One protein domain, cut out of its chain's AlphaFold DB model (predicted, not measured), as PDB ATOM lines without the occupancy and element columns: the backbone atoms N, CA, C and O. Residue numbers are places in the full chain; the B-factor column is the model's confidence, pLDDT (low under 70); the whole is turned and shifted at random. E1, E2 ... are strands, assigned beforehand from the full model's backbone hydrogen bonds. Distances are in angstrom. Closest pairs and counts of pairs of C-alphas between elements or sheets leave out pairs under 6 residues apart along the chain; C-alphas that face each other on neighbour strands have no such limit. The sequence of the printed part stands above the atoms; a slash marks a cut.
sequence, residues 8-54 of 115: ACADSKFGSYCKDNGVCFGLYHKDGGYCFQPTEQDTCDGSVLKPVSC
ATOM      1  N   ALA A   8     221.185 220.693 222.154       74.44
ATOM      2  CA  ALA A   8     221.179 221.823 223.084       74.44
ATOM      3  C   ALA A   8     220.693 223.143 222.454       74.44
ATOM      4  O   ALA A   8     220.112 223.975 223.151       74.44
ATOM      5  N   CYS A   9     220.901 223.340 221.148       81.75
ATOM      6  CA  CYS A   9     220.418 224.516 220.428       81.75
ATOM      7  C   CYS A   9     219.245 224.223 219.482       81.75
ATOM      8  O   CYS A   9     218.397 225.097 219.329       81.75
ATOM      9  N   ALA A  10     219.154 223.025 218.895       81.62
ATOM     10  CA  ALA A  10     218.071 222.622 217.993       81.62
ATOM     11  C   ALA A  10     216.705 222.593 218.699       81.62
ATOM     12  O   ALA A  10     215.715 223.081 218.157       81.62
ATOM     13  N   ASP A  11     216.675 222.089 219.936       83.19
ATOM     14  CA  ASP A  11     215.448 221.972 220.735       83.19
ATOM     15  C   ASP A  11     215.174 223.233 221.577       83.19
ATOM     16  O   ASP A  11     214.164 223.341 222.278       83.19
ATOM     17  N   SER A  12     216.082 224.211 221.530       82.81
ATOM     18  CA  SER A  12     215.961 225.450 222.286       82.81
ATOM     19  C   SER A  12     215.104 226.474 221.551       82.81
ATOM     20  O   SER A  12     215.275 226.713 220.359       82.81
ATOM     21  N   LYS A  13     214.267 227.208 222.296       86.19
ATOM     22  CA  LYS A  13     213.481 228.339 221.764       86.19
ATOM     23  C   LYS A  13     214.330 229.461 221.149       86.19
ATOM     24  O   LYS A  13     213.784 230.326 220.475       86.19
ATOM     25  N   PHE A  14     215.630 229.499 221.454       87.44
ATOM     26  CA  PHE A  14     216.550 230.504 220.930       87.44
ATOM     27  C   PHE A  14     217.142 230.104 219.575       87.44
ATOM     28  O   PHE A  14     217.372 230.983 218.748       87.44
ATOM     29  N   GLY A  15     217.384 228.806 219.351       87.25
ATOM     30  CA  GLY A  15     218.180 228.328 218.223       87.25
ATOM     31  C   GLY A  15     219.631 228.829 218.250       87.25
ATOM     32  O   GLY A  15     219.994 229.759 218.972       87.25
ATOM     33  N   SER A  16     220.485 228.228 217.430       90.31
ATOM     34  CA  SER A  16     221.793 228.793 217.096       90.31
ATOM     35  C   SER A  16     221.943 228.827 215.579       90.31
ATOM     36  O   SER A  16     221.280 228.101 214.843       90.31
ATOM     37  N   TYR A  17     222.760 229.756 215.102       86.94
ATOM     38  CA  TYR A  17     222.983 230.007 213.686       86.94
ATOM     39  C   TYR A  17     224.400 230.520 213.474       86.94
ATOM     40  O   TYR A  17     225.017 231.090 214.381       86.94
ATOM     41  N   CYS A  18     224.911 230.324 212.263       84.69
ATOM     42  CA  CYS A  18     226.226 230.814 211.897       84.69
ATOM     43  C   CYS A  18     226.185 232.330 211.679       84.69
ATOM     44  O   CYS A  18     225.535 232.810 210.747       84.69
ATOM     45  N   LYS A  19     226.863 233.091 212.543       80.50
ATOM     46  CA  LYS A  19     226.970 234.550 212.416       80.50
ATOM     47  C   LYS A  19     227.944 234.930 211.300       80.50
ATOM     48  O   LYS A  19     228.746 234.119 210.840       80.50
ATOM     49  N   ASP A  20     227.935 236.204 210.916       67.88
ATOM     50  CA  ASP A  20     228.810 236.713 209.855       67.88
ATOM     51  C   ASP A  20     230.303 236.611 210.165       67.88
ATOM     52  O   ASP A  20     231.110 236.479 209.251       67.88
ATOM     53  N   ASN A  21     230.667 236.578 211.446       66.44
ATOM     54  CA  ASN A  21     232.041 236.366 211.892       66.44
ATOM     55  C   ASN A  21     232.457 234.880 211.945       66.44
ATOM     56  O   ASN A  21     233.475 234.560 212.553       66.44
ATOM     57  N   GLY A  22     231.680 233.969 211.343       74.31
ATOM     58  CA  GLY A  22     232.044 232.553 211.210       74.31
ATOM     59  C   GLY A  22     231.994 231.758 212.515       74.31
ATOM     60  O   GLY A  22     232.603 230.694 212.615       74.31
ATOM     61  N   VAL A  23     231.281 232.257 213.528       84.25
ATOM     62  CA  VAL A  23     231.032 231.512 214.767       84.25
ATOM     63  C   VAL A  23     229.544 231.394 215.057       84.25
ATOM     64  O   VAL A  23     228.748 232.285 214.743       84.25
ATOM     65  N   CYS A  24     229.171 230.293 215.688       88.81
ATOM     66  CA  CYS A  24     227.809 230.025 216.096       88.81
ATOM     67  C   CYS A  24     227.343 231.025 217.154       88.81
ATOM     68  O   CYS A  24     228.073 231.403 218.076       88.81
ATOM     69  N   PHE A  25     226.104 231.482 217.023       91.00
ATOM     70  CA  PHE A  25     225.452 232.264 218.059       91.00
ATOM     71  C   PHE A  25     225.295 231.424 219.335       91.00
ATOM     72  O   PHE A  25     224.622 230.402 219.327       91.00
ATOM     73  N   GLY A  26     225.905 231.863 220.438       91.25
ATOM     74  CA  GLY A  26     225.677 231.281 221.762       91.25
ATOM     75  C   GLY A  26     226.292 229.899 222.005       91.25
ATOM     76  O   GLY A  26     226.087 229.367 223.089       91.25
ATOM     77  N   LEU A  27     227.030 229.320 221.052       91.44
ATOM     78  CA  LEU A  27     227.640 227.996 221.186       91.44
ATOM     79  C   LEU A  27     229.150 228.112 221.444       91.44
ATOM     80  O   LEU A  27     229.862 228.782 220.690       91.44
ATOM     81  N   TYR A  28     229.639 227.438 222.484       92.06
ATOM     82  CA  TYR A  28     231.024 227.537 222.952       92.06
ATOM     83  C   TYR A  28     231.627 226.160 223.253       92.06
ATOM     84  O   TYR A  28     230.915 225.226 223.614       92.06
ATOM     85  N   HIS A  29     232.946 226.031 223.109       89.50
ATOM     86  CA  HIS A  29     233.683 224.820 223.476       89.50
ATOM     87  C   HIS A  29     233.801 224.700 224.998       89.50
ATOM     88  O   HIS A  29     234.290 225.626 225.647       89.50
ATOM     89  N   LYS A  30     233.413 223.549 225.560       89.88
ATOM     90  CA  LYS A  30     233.459 223.284 227.006       89.88
ATOM     91  C   LYS A  30     233.710 221.803 227.290       89.88
ATOM     92  O   LYS A  30     233.022 220.958 226.731       89.88
ATOM     93  N   ASP A  31     234.691 221.494 228.142       86.31
ATOM     94  CA  ASP A  31     234.998 220.139 228.645       86.31
ATOM     95  C   ASP A  31     235.089 219.038 227.564       86.31
ATOM     96  O   ASP A  31     234.682 217.897 227.769       86.31
ATOM     97  N   GLY A  32     235.612 219.375 226.378       78.56
ATOM     98  CA  GLY A  32     235.718 218.448 225.240       78.56
ATOM     99  C   GLY A  32     234.430 218.267 224.425       78.56
ATOM    100  O   GLY A  32     234.442 217.557 223.422       78.56
ATOM    101  N   GLY A  33     233.345 218.935 224.813       87.06
ATOM    102  CA  GLY A  33     232.103 219.060 224.063       87.06
ATOM    103  C   GLY A  33     231.747 220.522 223.791       87.06
ATOM    104  O   GLY A  33     232.615 221.378 223.582       87.06
ATOM    105  N   TYR A  34     230.448 220.801 223.797       89.31
ATOM    106  CA  TYR A  34     229.890 222.117 223.518       89.31
ATOM    107  C   TYR A  34     228.874 222.488 224.590       89.31
ATOM    108  O   TYR A  34     228.202 221.612 225.131       89.31
ATOM    109  N   CYS A  35     228.739 223.780 224.853       91.56
ATOM    110  CA  CYS A  35     227.666 224.326 225.669       91.56
ATOM    111  C   CYS A  35     226.954 225.454 224.921       91.56
ATOM    112  O   CYS A  35     227.540 226.104 224.046       91.56
ATOM    113  N   PHE A  36     225.691 225.686 225.267       92.69
ATOM    114  CA  PHE A  36     224.835 226.697 224.671       92.69
ATOM    115  C   PHE A  36     224.448 227.759 225.712       92.69
ATOM    116  O   PHE A  36     223.552 227.576 226.540       92.69
ATOM    117  N   GLN A  37     225.123 228.910 225.654       93.50
ATOM    118  CA  GLN A  37     224.998 230.012 226.611       93.50
ATOM    119  C   GLN A  37     223.546 230.459 226.856       93.50
ATOM    120  O   GLN A  37     223.204 230.685 228.014       93.50
ATOM    121  N   PRO A  38     222.653 230.574 225.850       91.12
ATOM    122  CA  PRO A  38     221.276 231.010 226.093       91.12
ATOM    123  C   PRO A  38     220.473 230.106 227.039       91.12
ATOM    124  O   PRO A  38     219.541 230.596 227.679       91.12
ATOM    125  N   THR A  39     220.824 228.821 227.151       88.00
ATOM    126  CA  THR A  39     220.191 227.868 228.081       88.00
ATOM    127  C   THR A  39     221.060 227.535 229.292       88.00
ATOM    128  O   THR A  39     220.529 227.121 230.314       88.00
ATOM    129  N   GLU A  40     222.375 227.731 229.196       87.50
ATOM    130  CA  GLU A  40     223.365 227.321 230.200       87.50
ATOM    131  C   GLU A  40     224.167 228.512 230.757       87.50
ATOM    132  O   GLU A  40     225.360 228.379 231.022       87.50
ATOM    133  N   GLN A  41     223.533 229.679 230.927       81.38
ATOM    134  CA  GLN A  41     224.190 230.962 231.251       81.38
ATOM    135  C   GLN A  41     225.212 230.878 232.396       81.38
ATOM    136  O   GLN A  41     226.299 231.434 232.278       81.38
ATOM    137  N   ASP A  42     224.901 230.136 233.462       85.25
ATOM    138  CA  ASP A  42     225.754 230.038 234.656       85.25
ATOM    139  C   ASP A  42     227.021 229.198 234.446       85.25
ATOM    140  O   ASP A  42     227.972 229.286 235.220       85.25
ATOM    141  N   THR A  43     227.037 228.338 233.425       88.50
ATOM    142  CA  THR A  43     228.133 227.382 233.212       88.50
ATOM    143  C   THR A  43     228.718 227.431 231.803       88.50
ATOM    144  O   THR A  43     229.649 226.683 231.503       88.50
ATOM    145  N   CYS A  44     228.180 228.288 230.940       89.44
ATOM    146  CA  CYS A  44     228.587 228.478 229.558       89.44
ATOM    147  C   CYS A  44     228.845 229.968 229.303       89.44
ATOM    148  O   CYS A  44     228.099 230.636 228.593       89.44
ATOM    149  N   ASP A  45     229.887 230.501 229.941       88.31
ATOM    150  CA  ASP A  45     230.255 231.911 229.831       88.31
ATOM    151  C   ASP A  45     231.056 232.176 228.547       88.31
ATOM    152  O   ASP A  45     232.235 231.827 228.420       88.31
ATOM    153  N   GLY A  46     230.409 232.835 227.587       82.94
ATOM    154  CA  GLY A  46     231.013 233.229 226.321       82.94
ATOM    155  C   GLY A  46     232.085 234.314 226.409       82.94
ATOM    156  O   GLY A  46     232.693 234.634 225.388       82.94
ATOM    157  N   SER A  47     232.324 234.877 227.596       85.75
ATOM    158  CA  SER A  47     233.412 235.826 227.861       85.75
ATOM    159  C   SER A  47     234.749 235.119 228.089       85.75
ATOM    160  O   SER A  47     235.802 235.719 227.874       85.75
ATOM    161  N   VAL A  48     234.718 233.852 228.520       88.62
ATOM    162  CA  VAL A  48     235.919 233.051 228.823       88.62
ATOM    163  C   VAL A  48     236.084 231.853 227.893       88.62
ATOM    164  O   VAL A  48     237.211 231.431 227.625       88.62
ATOM    165  N   LEU A  49     234.984 231.296 227.382       89.75
ATOM    166  CA  LEU A  49     235.015 230.124 226.516       89.75
ATOM    167  C   LEU A  49     235.237 230.507 225.053       89.75
ATOM    168  O   LEU A  49     234.807 231.555 224.570       89.75
ATOM    169  N   LYS A  50     235.891 229.609 224.310       88.00
ATOM    170  CA  LYS A  50     236.105 229.800 222.874       88.00
ATOM    171  C   LYS A  50     234.797 229.548 222.117       88.00
ATOM    172  O   LYS A  50     234.209 228.479 222.307       88.00
ATOM    173  N   PRO A  51     234.342 230.477 221.262       88.38
ATOM    174  CA  PRO A  51     233.137 230.277 220.467       88.38
ATOM    175  C   PRO A  51     233.339 229.144 219.458       88.38
ATOM    176  O   PRO A  51     234.438 228.967 218.929       88.38
ATOM    177  N   VAL A  52     232.278 228.385 219.186       85.94
ATOM    178  CA  VAL A  52     232.305 227.329 218.169       85.94
ATOM    179  C   VAL A  52     232.289 227.972 216.795       85.94
ATOM    180  O   VAL A  52     231.364 228.711 216.451       85.94
ATOM    181  N   SER A  53     233.307 227.679 215.998       81.19
ATOM    182  CA  SER A  53     233.329 228.064 214.595       81.19
ATOM    183  C   SER A  53     232.306 227.244 213.818       81.19
ATOM    184  O   SER A  53     232.332 226.015 213.843       81.19
ATOM    185  N   CYS A  54     231.435 227.926 213.087       77.50
ATOM    186  CA  CYS A  54     230.737 227.302 211.979       77.50
ATOM    187  C   CYS A  54     231.602 227.476 210.752       77.50
ATOM    188  O   CYS A  54     231.872 228.596 210.314       77.50
TER     189      CYS A  54
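AT A GLANCE: This is residues 8 to 54 of the 115 residues of an uncharacterized protein of Perkinsus olseni (UniProt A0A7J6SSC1). There is little regular structure here: a long stretch with no named element, residues 8 to 22, leads into a small sheet of three strands whose middle strand, E1, bends sharply, and a second such stretch, residues 37 to 50, joins E2 to E3. The printed part has 47 residues, with no named helix and strands E1, E2, E3 along the chain; the sheet's order is E2, E1, E3, antiparallel. The class is all strand, with under half of the residues in named elements. The whole is compact, with a radius of gyration of the C-alphas of 9.7 A and spans of 24 by 22 by 18 A.

IN THESE COORDINATES: E1, residues 23 to 30, begins at C-alpha 23 (231.032, 231.512, 214.767), measures 14.9 A and bends by 100 degrees at residue 26. E2, residues 33 to 36, measures 10.6 A. E3, residues 51 to 53, measures 6.3 A and ends at C-alpha 53 (233.329, 228.064, 214.595).

HOW THE PARTS SIT: E1 and E2 form an antiparallel hairpin, with N 28 and O 35 2.9 A apart, within hydrogen-bond range. E3 is antiparallel to E1, with N 24 and O 52 2.8 A apart, also within range.

THE WHOLE: The farthest C-alphas, of Asp 20 and Asp 42, are 25.9 A apart. The printed part has no cut; the E2 to E3 link is long. Residues 20 to 21 have pLDDT under 70.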